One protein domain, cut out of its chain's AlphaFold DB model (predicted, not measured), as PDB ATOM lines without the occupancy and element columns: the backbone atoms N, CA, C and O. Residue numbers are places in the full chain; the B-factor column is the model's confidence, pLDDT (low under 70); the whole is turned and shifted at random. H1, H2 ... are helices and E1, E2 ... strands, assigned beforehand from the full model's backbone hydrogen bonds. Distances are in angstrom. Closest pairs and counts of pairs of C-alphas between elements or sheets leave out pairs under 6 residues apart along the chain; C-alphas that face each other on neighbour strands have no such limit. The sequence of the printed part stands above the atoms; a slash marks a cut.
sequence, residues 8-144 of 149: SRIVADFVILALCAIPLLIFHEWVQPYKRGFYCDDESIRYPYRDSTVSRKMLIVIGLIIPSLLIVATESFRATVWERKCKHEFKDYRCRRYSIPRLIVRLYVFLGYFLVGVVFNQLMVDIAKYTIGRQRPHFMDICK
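AT A GLANCE: This is residues 8 to 144 of the 149 residues of an uncharacterized protein of Gongylonema pulchrum (UniProt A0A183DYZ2). Three long helices make an extended, loosely joined rod: H3 is in the middle, H1 is side by side with it, and H2 packs on it only near the start of H3, with residues 68 to 79. The small hairpin of E1 and E2 is at one end of the rod, and H4 and much of the long unnamed stretch 30 to 55 are at the other. The 137 printed residues hold four named helices and two named strands, in the order H1, H2, E1, E2, H3, H4; the sheet, E1 - E2, is antiparallel, and the class is mostly helix. The radius of gyration of the C-alphas is 22.4 A, and the spans are 72 by 31 by 19 A.

HOW THE PARTS SIT: E1, residues 93 to 95, and E2, residues 98 to 100, form an antiparallel hairpin, with N 95 and O 98 2.9 A apart and N 100 and O 93 3.1 A apart, within hydrogen-bond range. H3, residues 102 to 132, touches H1, residues 8 to 29, at a shallow tilt of 29 degrees, the same way; their closest C-alphas, of Leu 24 and Leu 123, are 5.4 A apart. H2, residues 56 to 85, touches H3 with residues 68 to 79 alone, at a shallow tilt of 27 degrees, opposite ways; the closest C-alphas, of Ala 79 and Leu 103, are 6.5 A apart. H1 and H2 are apart. H4, residues 139 to 143, touches no helix. Every O i to N i+4 pair is within hydrogen-bond range in H3 and H4, against 17 of 18 in H1 and 22 of 26 in H2.

IN THESE COORDINATES: H1 begins at C-alpha 8 (-22.662, -44.635, 23.710) and is 31.4 A long. H2 is 43.9 A long and H3 45.0 A, ending at C-alpha 132 (-33.192, -11.690, 40.201). H4 ends at C-alpha 143 (-23.157, 4.402, 38.945).

THE WHOLE: The C-alphas farthest apart, of Cys 40 and His 88, are 72.1 A apart. The printed part has no cut, and the link from H1 to H2 is long. Residues 84 to 97 have pLDDT under 70.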
ATOM      1  N   SER A   8     -21.407 -45.367  23.512       76.88
ATOM      2  CA  SER A   8     -22.662 -44.635  23.710       76.88
ATOM      3  C   SER A   8     -22.715 -43.826  25.009       76.88
ATOM      4  O   SER A   8     -23.310 -42.755  25.022       76.88
ATOM      5  N   ARG A   9     -22.080 -44.298  26.092       78.69
ATOM      6  CA  ARG A   9     -22.049 -43.581  27.378       78.69
ATOM      7  C   ARG A   9     -21.139 -42.366  27.310       78.69
ATOM      8  O   ARG A   9     -21.550 -41.288  27.702       78.69
ATOM      9  N   ILE A  10     -19.962 -42.534  26.714       80.25
ATOM     10  CA  ILE A  10     -19.014 -41.438  26.483       80.25
ATOM     11  C   ILE A  10     -19.680 -40.348  25.639       80.25
ATOM     12  O   ILE A  10     -19.617 -39.170  25.973       80.25
ATOM     13  N   VAL A  11     -20.365 -40.744  24.560       84.25
ATOM     14  CA  VAL A  11     -21.118 -39.808  23.713       84.25
ATOM     15  C   VAL A  11     -22.210 -39.101  24.517       84.25
ATOM     16  O   VAL A  11     -22.325 -37.884  24.417       84.25
ATOM     17  N   ALA A  12     -22.973 -39.825  25.340       85.38
ATOM     18  CA  ALA A  12     -23.995 -39.223  26.193       85.38
ATOM     19  C   ALA A  12     -23.402 -38.202  27.180       85.38
ATOM     20  O   ALA A  12     -23.954 -37.113  27.314       85.38
ATOM     21  N   ASP A  13     -22.258 -38.500  27.800       83.81
ATOM     22  CA  ASP A  13     -21.575 -37.592  28.727       83.81
ATOM     23  C   ASP A  13     -21.167 -36.284  28.027       83.81
ATOM     24  O   ASP A  13     -21.416 -35.191  28.542       83.81
ATOM     25  N   PHE A  14     -20.607 -36.372  26.814       86.62
ATOM     26  CA  PHE A  14     -20.269 -35.190  26.013       86.62
ATOM     27  C   PHE A  14     -21.504 -34.409  25.557       86.62
ATOM     28  O   PHE A  14     -21.475 -33.179  25.559       86.62
ATOM     29  N   VAL A  15     -22.589 -35.096  25.193       90.38
ATOM     30  CA  VAL A  15     -23.857 -34.453  24.819       90.38
ATOM     31  C   VAL A  15     -24.447 -33.698  26.008       90.38
ATOM     32  O   VAL A  15     -24.823 -32.539  25.857       90.38
ATOM     33  N   ILE A  16     -24.475 -34.301  27.200       88.94
ATOM     34  CA  ILE A  16     -24.951 -33.645  28.428       88.94
ATOM     35  C   ILE A  16     -24.087 -32.423  28.746       88.94
ATOM     36  O   ILE A  16     -24.613 -31.343  29.016       88.94
ATOM     37  N   LEU A  17     -22.763 -32.563  28.661       89.12
ATOM     38  CA  LEU A  17     -21.850 -31.453  28.910       89.12
ATOM     39  C   LEU A  17     -22.073 -30.311  27.910       89.12
ATOM     40  O   LEU A  17     -22.141 -29.155  28.322       89.12
ATOM     41  N   ALA A  18     -22.256 -30.619  26.625       89.75
ATOM     42  CA  ALA A  18     -22.571 -29.626  25.602       89.75
ATOM     43  C   ALA A  18     -23.918 -28.932  25.867       89.75
ATOM     44  O   ALA A  18     -23.999 -27.706  25.793       89.75
ATOM     45  N   LEU A  19     -24.951 -29.691  26.249       91.50
ATOM     46  CA  LEU A  19     -26.273 -29.157  26.584       91.50
ATOM     47  C   LEU A  19     -26.243 -28.182  27.766       91.50
ATOM     48  O   LEU A  19     -27.052 -27.262  27.793       91.50
ATOM     49  N   CYS A  20     -25.326 -28.343  28.722       89.75
ATOM     50  CA  CYS A  20     -25.167 -27.392  29.825       89.75
ATOM     51  C   CYS A  20     -24.200 -26.243  29.493       89.75
ATOM     52  O   CYS A  20     -24.433 -25.104  29.900       89.75
ATOM     53  N   ALA A  21     -23.126 -26.515  28.748       89.62
ATOM     54  CA  ALA A  21     -22.100 -25.527  28.428       89.62
ATOM     55  C   ALA A  21     -22.570 -24.495  27.393       89.62
ATOM     56  O   ALA A  21     -22.257 -23.315  27.532       89.62
ATOM     57  N   ILE A  22     -23.344 -24.905  26.380       90.62
ATOM     58  CA  ILE A  22     -23.833 -23.998  25.331       90.62
ATOM     59  C   ILE A  22     -24.725 -22.889  25.921       90.62
ATOM     60  O   ILE A  22     -24.416 -21.719  25.692       90.62
ATOM     61  N   PRO A  23     -25.769 -23.185  26.727       88.75
ATOM     62  CA  PRO A  23     -26.552 -22.142  27.384       88.75
ATOM     63  C   PRO A  23     -25.700 -21.242  28.272       88.75
ATOM     64  O   PRO A  23     -25.882 -20.031  28.252       88.75
ATOM     65  N   LEU A  24     -24.742 -21.805  29.013       88.69
ATOM     66  CA  LEU A  24     -23.856 -21.031  29.880       88.69
ATOM     67  C   LEU A  24     -23.031 -20.004  29.088       88.69
ATOM     68  O   LEU A  24     -22.932 -18.854  29.507       88.69
ATOM     69  N   LEU A  25     -22.496 -20.390  27.926       87.75
ATOM     70  CA  LEU A  25     -21.789 -19.473  27.028       87.75
ATOM     71  C   LEU A  25     -22.720 -18.388  26.469       87.75
ATOM     72  O   LEU A  25     -22.349 -17.219  26.443       87.75
ATOM     73  N   ILE A  26     -23.949 -18.753  26.090       88.56
ATOM     74  CA  ILE A  26     -24.961 -17.796  25.617       88.56
ATOM     75  C   ILE A  26     -25.301 -16.775  26.713       88.56
ATOM     76  O   ILE A  26     -25.335 -15.574  26.444       88.56
ATOM     77  N   PHE A  27     -25.519 -17.233  27.951       85.50
ATOM     78  CA  PHE A  27     -25.768 -16.358  29.099       85.50
ATOM     79  C   PHE A  27     -24.599 -15.409  29.364       85.50
ATOM     80  O   PHE A  27     -24.829 -14.257  29.728       85.50
ATOM     81  N   HIS A  28     -23.365 -15.878  29.175       83.50
ATOM     82  CA  HIS A  28     -22.172 -15.071  29.400       83.50
ATOM     83  C   HIS A  28     -21.994 -13.955  28.363       83.50
ATOM     84  O   HIS A  28     -21.685 -12.828  28.743       83.50
ATOM     85  N   GLU A  29     -22.195 -14.257  27.078       86.94
ATOM     86  CA  GLU A  29     -21.855 -13.341  25.980       86.94
ATOM     87  C   GLU A  29     -23.026 -12.460  25.520       86.94
ATOM     88  O   GLU A  29     -22.823 -11.302  25.156       86.94
ATOM     89  N   TRP A  30     -24.258 -12.982  25.506       86.06
ATOM     90  CA  TRP A  30     -25.364 -12.340  24.774       86.06
ATOM     91  C   TRP A  30     -26.550 -11.916  25.631       86.06
ATOM     92  O   TRP A  30     -27.342 -11.074  25.206       86.06
ATOM     93  N   VAL A  31     -26.696 -12.464  26.835       86.44
ATOM     94  CA  VAL A  31     -27.829 -12.120  27.696       86.44
ATOM     95  C   VAL A  31     -27.495 -10.869  28.506       86.44
ATOM     96  O   VAL A  31     -26.413 -10.741  29.073       86.44
ATOM     97  N   GLN A  32     -28.441  -9.933  28.577       85.50
ATOM     98  CA  GLN A  32     -28.377  -8.783  29.479       85.50
ATOM     99  C   GLN A  32     -29.155  -9.105  30.765       85.50
ATOM    100  O   GLN A  32     -30.224  -9.715  30.687       85.50
ATOM    101  N   PRO A  33     -28.657  -8.720  31.952       85.44
ATOM    102  CA  PRO A  33     -29.356  -8.980  33.207       85.44
ATOM    103  C   PRO A  33     -30.676  -8.209  33.279       85.44
ATOM    104  O   PRO A  33     -30.780  -7.082  32.783       85.44
ATOM    105  N   TYR A  34     -31.672  -8.794  33.948       87.94
ATOM    106  CA  TYR A  34     -32.925  -8.106  34.235       87.94
ATOM    107  C   TYR A  34     -32.656  -6.832  35.048       87.94
ATOM    108  O   TYR A  34     -32.003  -6.865  36.094       87.94
ATOM    109  N   LYS A  35     -33.156  -5.692  34.564       85.44
ATOM    110  CA  LYS A  35     -32.990  -4.396  35.229       85.44
ATOM    111  C   LYS A  35     -34.136  -4.180  36.207       85.44
ATOM    112  O   LYS A  35     -35.230  -3.781  35.819       85.44
ATOM    113  N   ARG A  36     -33.871  -4.424  37.488       87.56
ATOM    114  CA  ARG A  36     -34.790  -4.075  38.572       87.56
ATOM    115  C   ARG A  36     -34.600  -2.605  38.978       87.56
ATOM    116  O   ARG A  36     -33.477  -2.104  38.973       87.56
ATOM    117  N   GLY A  37     -35.683  -1.929  39.363       88.75
ATOM    118  CA  GLY A  37     -35.609  -0.624  40.033       88.75
ATOM    119  C   GLY A  37     -34.959  -0.707  41.423       88.75
ATOM    120  O   GLY A  37     -34.762  -1.798  41.963       88.75
ATOM    121  N   PHE A  38     -34.631   0.443  42.002       89.94
ATOM    122  CA  PHE A  38     -34.118   0.581  43.367       89.94
ATOM    123  C   PHE A  38     -34.746   1.810  44.029       89.94
ATOM    124  O   PHE A  38     -35.201   2.722  43.339       89.94
ATOM    125  N   TYR A  39     -34.772   1.826  45.359       89.31
ATOM    126  CA  TYR A  39     -35.212   2.989  46.124       89.31
ATOM    127  C   TYR A  39     -34.020   3.898  46.408       89.31
ATOM    128  O   TYR A  39     -32.910   3.418  46.639       89.31
ATOM    129  N   CYS A  40     -34.246   5.211  46.391       85.75
ATOM    130  CA  CYS A  40     -33.172   6.166  46.637       85.75
ATOM    131  C   CYS A  40     -32.656   6.062  48.075       85.75
ATOM    132  O   CYS A  40     -31.448   6.138  48.263       85.75
ATOM    133  N   ASP A  41     -33.530   5.776  49.043       88.00
ATOM    134  CA  ASP A  41     -33.211   5.635  50.474       88.00
ATOM    135  C   ASP A  41     -32.684   4.242  50.871       88.00
ATOM    136  O   ASP A  41     -32.588   3.917  52.053       88.00
ATOM    137  N   ASP A  42     -32.352   3.382  49.903       90.56
ATOM    138  CA  ASP A  42     -31.826   2.046  50.190       90.56
ATOM    139  C   ASP A  42     -30.343   2.110  50.597       90.56
ATOM    140  O   ASP A  42     -29.442   2.227  49.762       90.56
ATOM    141  N   GLU A  43     -30.079   1.996  51.900       89.56
ATOM    142  CA  GLU A  43     -28.721   1.955  52.458       89.56
ATOM    143  C   GLU A  43     -27.929   0.699  52.052       89.56
ATOM    144  O   GLU A  43     -26.697   0.710  52.050       89.56
ATOM    145  N   SER A  44     -28.594  -0.389  51.638       92.25
ATOM    146  CA  SER A  44     -27.908  -1.646  51.303       92.25
ATOM    147  C   SER A  44     -27.067  -1.570  50.023       92.25
ATOM    148  O   SER A  44     -26.233  -2.448  49.788       92.25
ATOM    149  N   ILE A  45     -27.266  -0.524  49.211       92.81
ATOM    150  CA  ILE A  45     -26.588  -0.281  47.927       92.81
ATOM    151  C   ILE A  45     -25.668   0.955  47.936       92.81
ATOM    152  O   ILE A  45     -25.223   1.392  46.868       92.81
ATOM    153  N   ARG A  46     -25.362   1.491  49.130       91.50
ATOM    154  CA  ARG A  46     -24.544   2.700  49.361       91.50
ATOM    155  C   ARG A  46     -23.147   2.434  49.949       91.50
ATOM    156  O   ARG A  46     -22.461   3.368  50.352       91.50
ATOM    157  N   TYR A  47     -22.691   1.183  49.998       93.56
ATOM    158  CA  TYR A  47     -21.345   0.866  50.483       93.56
ATOM    159  C   TYR A  47     -20.262   1.377  49.514       93.56
ATOM    160  O   TYR A  47     -20.468   1.343  48.302       93.56
ATOM    161  N   PRO A  48     -19.081   1.797  50.004       93.81
ATOM    162  CA  PRO A  48     -17.995   2.237  49.130       93.81
ATOM    163  C   PRO A  48     -17.459   1.079  48.280       93.81
ATOM    164  O   PRO A  48     -17.365  -0.065  48.747       93.81
ATOM    165  N   TYR A  49     -17.071   1.374  47.040       93.75
ATOM    166  CA  TYR A  49     -16.416   0.402  46.178       93.75
ATOM    167  C   TYR A  49     -15.039   0.026  46.738       93.75
ATOM    168  O   TYR A  49     -14.237   0.869  47.138       93.75
ATOM    169  N   ARG A  50     -14.767  -1.279  46.770       91.31
ATOM    170  CA  ARG A  50     -13.461  -1.845  47.105       91.31
ATOM    171  C   ARG A  50     -13.097  -2.860  46.042       91.31
ATOM    172  O   ARG A  50     -13.924  -3.706  45.691       91.31
ATOM    173  N   ASP A  51     -11.857  -2.798  45.573       89.06
ATOM    174  CA  ASP A  51     -11.356  -3.775  44.619       89.06
ATOM    175  C   ASP A  51     -11.353  -5.186  45.210       89.06
ATOM    176  O   ASP A  51     -11.185  -5.408  46.413       89.06
ATOM    177  N   SER A  52     -11.575  -6.166  44.337       85.75
ATOM    178  CA  SER A  52     -11.669  -7.566  44.743       85.75
ATOM    179  C   SER A  52     -10.312  -8.073  45.235       85.75
ATOM    180  O   SER A  52      -9.387  -8.211  44.440       85.75
ATOM    181  N   THR A  53     -10.212  -8.432  46.519       90.56
ATOM    182  CA  THR A  53      -9.008  -9.062  47.098       90.56
ATOM    183  C   THR A  53      -8.672 -10.394  46.419       90.56
ATOM    184  O   THR A  53      -7.507 -10.733  46.249       90.56
ATOM    185  N   VAL A  54      -9.698 -11.142  45.992       91.62
ATOM    186  CA  VAL A  54      -9.561 -12.385  45.224       91.62
ATOM    187  C   VAL A  54     -10.232 -12.201  43.872       91.62
ATOM    188  O   VAL A  54     -11.441 -11.978  43.786       91.62
ATOM    189  N   SER A  55      -9.449 -12.300  42.798       92.75
ATOM    190  CA  SER A  55      -9.981 -12.167  41.444       92.75
ATOM    191  C   SER A  55     -10.896 -13.344  41.086       92.75
ATOM    192  O   SER A  55     -10.685 -14.485  41.506       92.75
ATOM    193  N   ARG A  56     -11.893 -13.094  40.228       90.06
ATOM    194  CA  ARG A  56     -12.796 -14.141  39.718       90.06
ATOM    195  C   ARG A  56     -12.028 -15.314  39.096       90.06
ATOM    196  O   ARG A  56     -12.386 -16.464  39.322       90.06
ATOM    197  N   LYS A  57     -10.970 -15.021  38.329       91.25
ATOM    198  CA  LYS A  57     -10.141 -16.042  37.672       91.25
ATOM    199  C   LYS A  57      -9.458 -16.938  38.703       91.25
ATOM    200  O   LYS A  57      -9.493 -18.154  38.563       91.25
ATOM    201  N   MET A  58      -8.910 -16.344  39.764       93.81
ATOM    202  CA  MET A  58      -8.276 -17.086  40.852       93.81
ATOM    203  C   MET A  58      -9.271 -18.006  41.567       93.81
ATOM    204  O   MET A  58      -8.952 -19.166  41.805       93.81
ATOM    205  N   LEU A  59     -10.490 -17.529  41.842       92.00
ATOM    206  CA  LEU A  59     -11.529 -18.346  42.473       92.00
ATOM    207  C   LEU A  59     -11.888 -19.581  41.628       92.00
ATOM    208  O   LEU A  59     -11.988 -20.681  42.166       92.00
ATOM    209  N   ILE A  60     -12.030 -19.412  40.308       92.25
ATOM    210  CA  ILE A  60     -12.321 -20.518  39.378       92.25
ATOM    211  C   ILE A  60     -11.158 -21.514  39.345       92.25
ATOM    212  O   ILE A  60     -11.372 -22.717  39.470       92.25
ATOM    213  N   VAL A  61      -9.924 -21.022  39.216       94.69
ATOM    214  CA  VAL A  61      -8.722 -21.868  39.152       94.69
ATOM    215  C   VAL A  61      -8.576 -22.701  40.424       94.69
ATOM    216  O   VAL A  61      -8.438 -23.920  40.348       94.69
ATOM    217  N   ILE A  62      -8.670 -22.072  41.596       95.44
ATOM    218  CA  ILE A  62      -8.558 -22.766  42.884       95.44
ATOM    219  C   ILE A  62      -9.706 -23.766  43.066       95.44
ATOM    220  O   ILE A  62      -9.469 -24.907  43.465       95.44
ATOM    221  N   GLY A  63     -10.934 -23.362  42.723       94.06
ATOM    222  CA  GLY A  63     -12.128 -24.203  42.819       94.06
ATOM    223  C   GLY A  63     -12.109 -25.432  41.905       94.06
ATOM    224  O   GLY A  63     -12.778 -26.412  42.207       94.06
ATOM    225  N   LEU A  64     -11.326 -25.419  40.820       95.38
ATOM    226  CA  LEU A  64     -11.140 -26.575  39.938       95.38
ATOM    227  C   LEU A  64      -9.929 -27.430  40.330       95.38
ATOM    228  O   LEU A  64     -10.011 -28.660  40.322       95.38
ATOM    229  N   ILE A  65      -8.806 -26.801  40.686       96.31
ATOM    230  CA  ILE A  65      -7.551 -27.508  40.979       96.31
ATOM    231  C   ILE A  65      -7.646 -28.295  42.286       96.31
ATOM    232  O   ILE A  65      -7.286 -29.467  42.310       96.31
ATOM    233  N   ILE A  66      -8.144 -27.695  43.371       96.50
ATOM    234  CA  ILE A  66      -8.147 -28.378  44.674       96.50
ATOM    235  C   ILE A  66      -8.999 -29.661  44.630       96.50
ATOM    236  O   ILE A  66      -8.474 -30.724  44.972       96.50
ATOM    237  N   PRO A  67     -10.266 -29.637  44.168       95.94
ATOM    238  CA  PRO A  67     -11.078 -30.851  44.123       95.94
ATOM    239  C   PRO A  67     -10.555 -31.885  43.124       95.94
ATOM    240  O   PRO A  67     -10.585 -33.077  43.421       95.94
ATOM    241  N   SER A  68     -10.032 -31.462  41.968       95.62
ATOM    242  CA  SER A  68      -9.469 -32.405  40.991       95.62
ATOM    243  C   SER A  68      -8.235 -33.129  41.532       95.62
ATOM    244  O   SER A  68      -8.144 -34.350  41.395       95.62
ATOM    245  N   LEU A  69      -7.332 -32.425  42.223       96.75
ATOM    246  CA  LEU A  69      -6.188 -33.045  42.897       96.75
ATOM    247  C   LEU A  69      -6.629 -34.027  43.985       96.75
ATOM    248  O   LEU A  69      -6.059 -35.112  44.087       96.75
ATOM    249  N   LEU A  70      -7.666 -33.694  44.760       96.31
ATOM    250  CA  LEU A  70      -8.226 -34.605  45.760       96.31
ATOM    251  C   LEU A  70      -8.808 -35.874  45.121       96.31
ATOM    252  O   LEU A  70      -8.540 -36.973  45.607       96.31
ATOM    253  N   ILE A  71      -9.545 -35.753  44.014       95.31
ATOM    254  CA  ILE A  71     -10.067 -36.907  43.260       95.31
ATOM    255  C   ILE A  71      -8.909 -37.782  42.764       95.31
ATOM    256  O   ILE A  71      -8.917 -38.996  42.964       95.31
ATOM    257  N   VAL A  72      -7.875 -37.178  42.175       94.56
ATOM    258  CA  VAL A  72      -6.704 -37.921  41.687       94.56
ATOM    259  C   VAL A  72      -5.978 -38.629  42.827       94.56
ATOM    260  O   VAL A  72      -5.663 -39.815  42.706       94.56
ATOM    261  N   ALA A  73      -5.736 -37.939  43.941       94.75
ATOM    262  CA  ALA A  73      -5.041 -38.493  45.098       94.75
ATOM    263  C   ALA A  73      -5.817 -39.660  45.724       94.75
ATOM    264  O   ALA A  73      -5.245 -40.723  45.965       94.75
ATOM    265  N   THR A  74      -7.124 -39.495  45.937       92.88
ATOM    266  CA  THR A  74      -7.991 -40.520  46.542       92.88
ATOM    267  C   THR A  74      -8.129 -41.759  45.663       92.88
ATOM    268  O   THR A  74      -7.983 -42.882  46.151       92.88
ATOM    269  N   GLU A  75      -8.326 -41.586  44.355       91.06
ATOM    270  CA  GLU A  75      -8.411 -42.704  43.415       91.06
ATOM    271  C   GLU A  75      -7.076 -43.430  43.250       91.06
ATOM    272  O   GLU A  75      -7.042 -44.664  43.211       91.06
ATOM    273  N   SER A  76      -5.968 -42.685  43.228       88.50
ATOM    274  CA  SER A  76      -4.622 -43.261  43.160       88.50
ATOM    275  C   SER A  76      -4.277 -44.027  44.435       88.50
ATOM    276  O   SER A  76      -3.757 -45.142  44.364       88.50
ATOM    277  N   PHE A  77      -4.613 -43.486  45.609       89.81
ATOM    278  CA  PHE A  77      -4.444 -44.177  46.888       89.81
ATOM    279  C   PHE A  77      -5.266 -45.470  46.937       89.81
ATOM    280  O   PHE A  77      -4.747 -46.535  47.274       89.81
ATOM    281  N   ARG A  78      -6.533 -45.421  46.507       85.69
ATOM    282  CA  ARG A  78      -7.400 -46.603  46.446       85.69
ATOM    283  C   ARG A  78      -6.858 -47.661  45.481       85.69
ATOM    284  O   ARG A  78      -6.832 -48.841  45.824       85.69
ATOM    285  N   ALA A  79      -6.387 -47.261  44.301       83.00
ATOM    286  CA  ALA A  79      -5.801 -48.181  43.327       83.00
ATOM    287  C   ALA A  79      -4.485 -48.809  43.821       83.00
ATOM    288  O   ALA A  79      -4.224 -49.988  43.602       83.00
ATOM    289  N   THR A  80      -3.644 -48.048  44.519       81.31
ATOM    290  CA  THR A  80      -2.326 -48.535  44.954       81.31
ATOM    291  C   THR A  80      -2.373 -49.355  46.240       81.31
ATOM    292  O   THR A  80      -1.662 -50.353  46.331       81.31
ATOM    293  N   VAL A  81      -3.202 -48.981  47.215       82.38
ATOM    294  CA  VAL A  81      -3.236 -49.623  48.540       82.38
ATOM    295  C   VAL A  81      -4.327 -50.690  48.633       82.38
ATOM    296  O   VAL A  81      -4.069 -51.792  49.119       82.38
ATOM    297  N   TRP A  82      -5.539 -50.393  48.154       72.25
ATOM    298  CA  TRP A  82      -6.694 -51.284  48.312       72.25
ATOM    299  C   TRP A  82      -6.717 -52.390  47.257       72.25
ATOM    300  O   TRP A  82      -6.874 -53.567  47.580       72.25
ATOM    301  N   GLU A  83      -6.496 -52.047  45.984       71.69
ATOM    302  CA  GLU A  83      -6.571 -53.042  44.902       71.69
ATOM    303  C   GLU A  83      -5.426 -54.054  44.938       71.69
ATOM    304  O   GLU A  83      -5.617 -55.208  44.556       71.69
ATOM    305  N   ARG A  84      -4.258 -53.673  45.473       67.88
ATOM    306  CA  ARG A  84      -3.157 -54.623  45.688       67.88
ATOM    307  C   ARG A  84      -3.488 -55.679  46.747       67.88
ATOM    308  O   ARG A  84      -3.009 -56.800  46.609       67.88
ATOM    309  N   LYS A  85      -4.305 -55.351  47.759       66.38
ATOM    310  CA  LYS A  85      -4.728 -56.299  48.807       66.38
ATOM    311  C   LYS A  85      -5.785 -57.296  48.318       66.38
ATOM    312  O   LYS A  85      -5.725 -58.457  48.704       66.38
ATOM    313  N   CYS A  86      -6.693 -56.886  47.427       64.12
ATOM    314  CA  CYS A  86      -7.789 -57.725  46.914       64.12
ATOM    315  C   CYS A  86      -7.664 -57.990  45.401       64.12
ATOM    316  O   CYS A  86      -8.617 -57.823  44.642       64.12
ATOM    317  N   LYS A  87      -6.480 -58.425  44.945       62.44
ATOM    318  CA  LYS A  87      -6.170 -58.678  43.520       62.44
ATOM    319  C   LYS A  87      -7.165 -59.601  42.801       62.44
ATOM    320  O   LYS A  87      -7.331 -59.482  41.595       62.44
ATOM    321  N   HIS A  88      -7.803 -60.521  43.526       59.06
ATOM    322  CA  HIS A  88      -8.651 -61.564  42.946       59.06
ATOM    323  C   HIS A  88     -10.105 -61.128  42.684       59.06
ATOM    324  O   HIS A  88     -10.826 -61.810  41.957       59.06
ATOM    325  N   GLU A  89     -10.544 -59.994  43.243       61.31
ATOM    326  CA  GLU A  89     -11.917 -59.493  43.065       61.31
ATOM    327  C   GLU A  89     -12.061 -58.505  41.901       61.31
ATOM    328  O   GLU A  89     -13.169 -58.242  41.423       61.31
ATOM    329  N   PHE A  90     -10.955 -57.944  41.416       60.78
ATOM    330  CA  PHE A  90     -10.995 -56.816  40.497       60.78
ATOM    331  C   PHE A  90     -10.711 -57.242  39.056       60.78
ATOM    332  O   PHE A  90      -9.638 -57.738  38.731       60.78
ATOM    333  N   LYS A  91     -11.703 -57.042  38.179       61.75
ATOM    334  CA  LYS A  91     -11.622 -57.336  36.742       61.75
ATOM    335  C   LYS A  91     -11.186 -56.096  35.966       61.75
ATOM    336  O   LYS A  91     -11.681 -54.999  36.228       61.75
ATOM    337  N   ASP A  92     -10.307 -56.295  34.991       65.56
ATOM    338  CA  ASP A  92      -9.852 -55.237  34.091       65.56
ATOM    339  C   ASP A  92     -10.968 -54.746  33.161       65.56
ATOM    340  O   ASP A  92     -11.848 -55.507  32.737       65.56
ATOM    341  N   TYR A  93     -10.905 -53.458  32.821       67.56
ATOM    342  CA  TYR A  93     -11.773 -52.854  31.817       67.56
ATOM    343  C   TYR A  93     -11.150 -53.059  30.440       67.56
ATOM    344  O   TYR A  93      -9.984 -52.735  30.202       67.56
ATOM    345  N   ARG A  94     -11.946 -53.578  29.507       64.25
ATOM    346  CA  ARG A  94     -11.550 -53.698  28.104       64.25
ATOM    347  C   ARG A  94     -12.328 -52.678  27.291       64.25
ATOM    348  O   ARG A  94     -13.547 -52.584  27.407       64.25
ATOM    349  N   CYS A  95     -11.610 -51.916  26.476       59.88
ATOM    350  CA  CYS A  95     -12.204 -51.071  25.453       59.88
ATOM    351  C   CYS A  95     -11.858 -51.687  24.100       59.88
ATOM    352  O   CYS A  95     -10.729 -51.571  23.609       59.88
ATOM    353  N   ARG A  96     -12.827 -52.402  23.520       69.31
ATOM    354  CA  ARG A  96     -12.679 -53.132  22.257       69.31
ATOM    355  C   ARG A  96     -11.498 -54.120  22.289       69.31
ATOM    356  O   ARG A  96     -11.643 -55.220  22.807       69.31
ATOM    357  N   ARG A  97     -10.328 -53.742  21.749       66.88
ATOM    358  CA  ARG A  97      -9.115 -54.588  21.668       66.88
ATOM    359  C   ARG A  97      -7.992 -54.164  22.625       66.88
ATOM    360  O   ARG A  97      -7.004 -54.881  22.736       66.88
ATOM    361  N   TYR A  98      -8.142 -53.034  23.317       70.50
ATOM    362  CA  TYR A  98      -7.144 -52.492  24.239       70.50
ATOM    363  C   TYR A  98      -7.588 -52.684  25.695       70.50
ATOM    364  O   TYR A  98      -8.745 -52.441  26.049       70.50
ATOM    365  N   SER A  99      -6.659 -53.123  26.547       70.75
ATOM    366  CA  SER A  99      -6.865 -53.178  27.997       70.75
ATOM    367  C   SER A  99      -6.553 -51.805  28.581       70.75
ATOM    368  O   SER A  99      -5.414 -51.350  28.487       70.75
ATOM    369  N   ILE A 100      -7.556 -51.128  29.142       77.38
ATOM    370  CA  ILE A 100      -7.368 -49.808  29.757       77.38
ATOM    371  C   ILE A 100      -7.168 -50.014  31.261       77.38
ATOM    372  O   ILE A 100      -7.974 -50.712  31.886       77.38
ATOM    373  N   PRO A 101      -6.138 -49.407  31.880       79.31
ATOM    374  CA  PRO A 101      -5.962 -49.508  33.320       79.31
ATOM    375  C   PRO A 101      -7.165 -48.895  34.044       79.31
ATOM    376  O   PRO A 101      -7.618 -47.788  33.740       79.31
ATOM    377  N   ARG A 102      -7.663 -49.612  35.052       78.81
ATOM    378  CA  ARG A 102      -8.849 -49.242  35.837       78.81
ATOM    379  C   ARG A 102      -8.777 -47.844  36.447       78.81
ATOM    380  O   ARG A 102      -9.797 -47.160  36.517       78.81
ATOM    381  N   LEU A 103      -7.581 -47.418  36.853       84.25
ATOM    382  CA  LEU A 103      -7.343 -46.079  37.383       84.25
ATOM    383  C   LEU A 103      -7.776 -44.999  36.384       84.25
ATOM    384  O   LEU A 103      -8.486 -44.080  36.769       84.25
ATOM    385  N   ILE A 104      -7.434 -45.144  35.099       84.31
ATOM    386  CA  ILE A 104      -7.787 -44.157  34.068       84.31
ATOM    387  C   ILE A 104      -9.303 -44.082  33.886       84.31
ATOM    388  O   ILE A 104      -9.857 -42.987  33.844       84.31
ATOM    389  N   VAL A 105      -9.987 -45.229  33.840       84.06
ATOM    390  CA  VAL A 105     -11.451 -45.268  33.687       84.06
ATOM    391  C   VAL A 105     -12.141 -44.588  34.867       84.06
ATOM    392  O   VAL A 105     -13.060 -43.799  34.676       84.06
ATOM    393  N   ARG A 106     -11.689 -44.853  36.096       86.19
ATOM    394  CA  ARG A 106     -12.266 -44.211  37.282       86.19
ATOM    395  C   ARG A 106     -11.986 -42.720  37.328       86.19
ATOM    396  O   ARG A 106     -12.911 -41.962  37.593       86.19
ATOM    397  N   LEU A 107     -10.750 -42.303  37.056       90.31
ATOM    398  CA  LEU A 107     -10.403 -40.885  36.999       90.31
ATOM    399  C   LEU A 107     -11.267 -40.162  35.967       90.31
ATOM    400  O   LEU A 107     -11.824 -39.121  36.291       90.31
ATOM    401  N   TYR A 108     -11.450 -40.745  34.780       88.62
ATOM    402  CA  TYR A 108     -12.357 -40.214  33.762       88.62
ATOM    403  C   TYR A 108     -13.787 -40.053  34.292       88.62
ATOM    404  O   TYR A 108     -14.361 -38.977  34.172       88.62
ATOM    405  N   VAL A 109     -14.344 -41.086  34.930       86.62
ATOM    406  CA  VAL A 109     -15.720 -41.056  35.449       86.62
ATOM    407  C   VAL A 109     -15.886 -40.017  36.565       86.62
ATOM    408  O   VAL A 109     -16.801 -39.199  36.512       86.62
ATOM    409  N   PHE A 110     -15.003 -40.003  37.568       90.62
ATOM    410  CA  PHE A 110     -15.123 -39.080  38.703       90.62
ATOM    411  C   PHE A 110     -14.821 -37.629  38.321       90.62
ATOM    412  O   PHE A 110     -15.540 -36.731  38.759       90.62
ATOM    413  N   LEU A 111     -13.808 -37.387  37.483       92.50
ATOM    414  CA  LEU A 111     -13.552 -36.047  36.949       92.50
ATOM    415  C   LEU A 111     -14.683 -35.597  36.021       92.50
ATOM    416  O   LEU A 111     -15.071 -34.435  36.070       92.50
ATOM    417  N   GLY A 112     -15.251 -36.508  35.227       89.94
ATOM    418  CA  GLY A 112     -16.417 -36.242  34.387       89.94
ATOM    419  C   GLY A 112     -17.615 -35.768  35.208       89.94
ATOM    420  O   GLY A 112     -18.137 -34.683  34.954       89.94
ATOM    421  N   TYR A 113     -17.998 -36.514  36.250       90.56
ATOM    422  CA  TYR A 113     -19.081 -36.104  37.152       90.56
ATOM    423  C   TYR A 113     -18.805 -34.766  37.838       90.56
ATOM    424  O   TYR A 113     -19.704 -33.930  37.932       90.56
ATOM    425  N   PHE A 114     -17.567 -34.538  38.282       93.81
ATOM    426  CA  PHE A 114     -17.172 -33.260  38.866       93.81
ATOM    427  C   PHE A 114     -17.365 -32.099  37.879       93.81
ATOM    428  O   PHE A 114     -18.002 -31.107  38.227       93.81
ATOM    429  N   LEU A 115     -16.883 -32.233  36.640       92.12
ATOM    430  CA  LEU A 115     -17.002 -31.192  35.616       92.12
ATOM    431  C   LEU A 115     -18.460 -30.895  35.256       92.12
ATOM    432  O   LEU A 115     -18.843 -29.727  35.204       92.12
ATOM    433  N   VAL A 116     -19.283 -31.930  35.064       91.31
ATOM    434  CA  VAL A 116     -20.723 -31.758  34.806       91.31
ATOM    435  C   VAL A 116     -21.386 -31.014  35.966       91.31
ATOM    436  O   VAL A 116     -22.139 -30.069  35.734       91.31
ATOM    437  N   GLY A 117     -21.051 -31.372  37.208       92.31
ATOM    438  CA  GLY A 117     -21.542 -30.681  38.399       92.31
ATOM    439  C   GLY A 117     -21.153 -29.202  38.438       92.31
ATOM    440  O   GLY A 117     -21.999 -28.355  38.724       92.31
ATOM    441  N   VAL A 118     -19.904 -28.867  38.099       93.38
ATOM    442  CA  VAL A 118     -19.436 -27.472  38.051       93.38
ATOM    443  C   VAL A 118     -20.192 -26.669  36.993       93.38
ATOM    444  O   VAL A 118     -20.696 -25.590  37.302       93.38
ATOM    445  N   VAL A 119     -20.299 -27.189  35.766       92.31
ATOM    446  CA  VAL A 119     -20.986 -26.499  34.662       92.31
ATOM    447  C   VAL A 119     -22.462 -26.292  34.997       92.31
ATOM    448  O   VAL A 119     -22.979 -25.186  34.840       92.31
ATOM    449  N   PHE A 120     -23.132 -27.322  35.514       92.44
ATOM    450  CA  PHE A 120     -24.536 -27.239  35.901       92.44
ATOM    451  C   PHE A 120     -24.769 -26.230  37.033       92.44
ATOM    452  O   PHE A 120     -25.666 -25.390  36.946       92.44
ATOM    453  N   ASN A 121     -23.939 -26.264  38.079       93.62
ATOM    454  CA  ASN A 121     -24.038 -25.317  39.186       93.62
ATOM    455  C   ASN A 121     -23.817 -23.873  38.717       93.62
ATOM    456  O   ASN A 121     -24.564 -22.974  39.097       93.62
ATOM    457  N   GLN A 122     -22.819 -23.649  37.861       92.81
ATOM    458  CA  GLN A 122     -22.545 -22.323  37.315       92.81
ATOM    459  C   GLN A 122     -23.719 -21.815  36.469       92.81
ATOM    460  O   GLN A 122     -24.133 -20.668  36.635       92.81
ATOM    461  N   LEU A 123     -24.308 -22.682  35.641       92.19
ATOM    462  CA  LEU A 123     -25.483 -22.356  34.836       92.19
ATOM    463  C   LEU A 123     -26.665 -21.934  35.719       92.19
ATOM    464  O   LEU A 123     -27.263 -20.887  35.486       92.19
ATOM    465  N   MET A 124     -26.973 -22.708  36.764       92.69
ATOM    466  CA  MET A 124     -28.054 -22.388  37.705       92.69
ATOM    467  C   MET A 124     -27.835 -21.048  38.410       92.69
ATOM    468  O   MET A 124     -28.749 -20.226  38.500       92.69
ATOM    469  N   VAL A 125     -26.615 -20.801  38.888       92.81
ATOM    470  CA  VAL A 125     -26.267 -19.555  39.578       92.81
ATOM    471  C   VAL A 125     -26.379 -18.350  38.645       92.81
ATOM    472  O   VAL A 125     -26.833 -17.287  39.073       92.81
ATOM    473  N   ASP A 126     -25.975 -18.487  37.385       91.00
ATOM    474  CA  ASP A 126     -26.068 -17.389  36.429       91.00
ATOM    475  C   ASP A 126     -27.523 -17.134  36.028       91.00
ATOM    476  O   ASP A 126     -27.964 -15.990  36.113       91.00
ATOM    477  N   ILE A 127     -28.328 -18.169  35.769       90.88
ATOM    478  CA  ILE A 127     -29.777 -18.007  35.563       90.88
ATOM    479  C   ILE A 127     -30.405 -17.248  36.742       90.88
ATOM    480  O   ILE A 127     -31.124 -16.268  36.533       90.88
ATOM    481  N   ALA A 128     -30.085 -17.630  37.981       92.12
ATOM    482  CA  ALA A 128     -30.598 -16.960  39.175       92.12
ATOM    483  C   ALA A 128     -30.163 -15.485  39.265       92.12
ATOM    484  O   ALA A 128     -30.969 -14.610  39.573       92.12
ATOM    485  N   LYS A 129     -28.899 -15.165  38.965       90.94
ATOM    486  CA  LYS A 129     -28.412 -13.773  38.986       90.94
ATOM    487  C   LYS A 129     -29.103 -12.906  37.940       90.94
ATOM    488  O   LYS A 129     -29.474 -11.774  38.248       90.94
ATOM    489  N   TYR A 130     -29.265 -13.428  36.727       89.56
ATOM    490  CA  TYR A 130     -29.853 -12.696  35.608       89.56
ATOM    491  C   TYR A 130     -31.359 -12.492  35.767       89.56
ATOM    492  O   TYR A 130     -31.869 -11.460  35.343       89.56
ATOM    493  N   THR A 131     -32.051 -13.438  36.409       90.12
ATOM    494  CA  THR A 131     -33.484 -13.335  36.726       90.12
ATOM    495  C   THR A 131     -33.757 -12.417  37.914       90.12
ATOM    496  O   THR A 131     -34.651 -11.578  37.837       90.12
ATOM    497  N   ILE A 132     -32.985 -12.522  39.003       91.62
ATOM    498  CA  ILE A 132     -33.192 -11.690  40.201       91.62
ATOM    499  C   ILE A 132     -32.748 -10.239  39.962       91.62
ATOM    500  O   ILE A 132     -33.403  -9.310  40.438       91.62
ATOM    501  N   GLY A 133     -31.621 -10.027  39.271       88.69
ATOM    502  CA  GLY A 133     -31.153  -8.691  38.882       88.69
ATOM    503  C   GLY A 133     -30.835  -7.743  40.047       88.69
ATOM    504  O   GLY A 133     -30.915  -6.526  39.887       88.69
ATOM    505  N   ARG A 134     -30.513  -8.263  41.242       90.00
ATOM    506  CA  ARG A 134     -30.216  -7.429  42.423       90.00
ATOM    507  C   ARG A 134     -28.904  -6.659  42.238       90.00
ATOM    508  O   ARG A 134     -27.884  -7.238  41.861       90.00
ATOM    509  N   GLN A 135     -28.918  -5.370  42.577       90.94
ATOM    510  CA  GLN A 135     -27.741  -4.506  42.526       90.94
ATOM    511  C   GLN A 135     -26.690  -4.906  43.575       90.94
ATOM    512  O   GLN A 135     -26.995  -5.469  44.630       90.94
ATOM    513  N   ARG A 136     -25.418  -4.617  43.276       92.00
ATOM    514  CA  ARG A 136     -24.316  -4.813  44.224       92.00
ATOM    515  C   ARG A 136     -24.350  -3.738  45.318       92.00
ATOM    516  O   ARG A 136     -24.781  -2.623  45.040       92.00
ATOM    517  N   PRO A 137     -23.824  -4.023  46.520       93.69
ATOM    518  CA  PRO A 137     -23.826  -3.064  47.624       93.69
ATOM    519  C   PRO A 137     -23.119  -1.730  47.350       93.69
ATOM    520  O   PRO A 137     -23.381  -0.764  48.044       93.69
ATOM    521  N   HIS A 138     -22.238  -1.670  46.350       93.00
ATOM    522  CA  HIS A 138     -21.510  -0.463  45.935       93.00
ATOM    523  C   HIS A 138     -22.070   0.187  44.662       93.00
ATOM    524  O   HIS A 138     -21.380   0.922  43.959       93.00
ATOM    525  N   PHE A 139     -23.316  -0.133  44.310       92.62
ATOM    526  CA  PHE A 139     -23.938   0.336  43.078       92.62
ATOM    527  C   PHE A 139     -24.029   1.867  43.008       92.62
ATOM    528  O   PHE A 139     -23.709   2.434  41.963       92.62
ATOM    529  N   MET A 140     -24.407   2.532  44.105       90.69
ATOM    530  CA  MET A 140     -24.547   3.995  44.138       90.69
ATOM    531  C   MET A 140     -23.210   4.722  43.940       90.69
ATOM    532  O   MET A 140     -23.169   5.743  43.256       90.69
ATOM    533  N   ASP A 141     -22.120   4.168  44.476       91.12
ATOM    534  CA  ASP A 141     -20.778   4.759  44.405       91.12
ATOM    535  C   ASP A 141     -20.202   4.735  42.975       91.12
ATOM    536  O   ASP A 141     -19.641   5.721  42.495       91.12
ATOM    537  N   ILE A 142     -20.424   3.634  42.243       92.31
ATOM    538  CA  ILE A 142     -19.967   3.491  40.850       92.31
ATOM    539  C   ILE A 142     -20.893   4.222  39.875       92.31
ATOM    540  O   ILE A 142     -20.432   4.960  39.008       92.31
ATOM    541  N   CYS A 143     -22.203   3.975  39.968       89.69
ATOM    542  CA  CYS A 143     -23.157   4.402  38.945       89.69
ATOM    543  C   CYS A 143     -23.550   5.879  39.076       89.69
ATOM    544  O   CYS A 143     -23.975   6.469  38.083       89.69
ATOM    545  N   LYS A 144     -23.446   6.461  40.281       89.19
ATOM    546  CA  LYS A 144     -23.821   7.850  40.605       89.19
ATOM    547  C   LYS A 144     -25.133   8.296  39.928       89.19
ATOM    548  O   LYS A 144     -25.129   9.258  39.153       89.19
TER     549      LYS A 144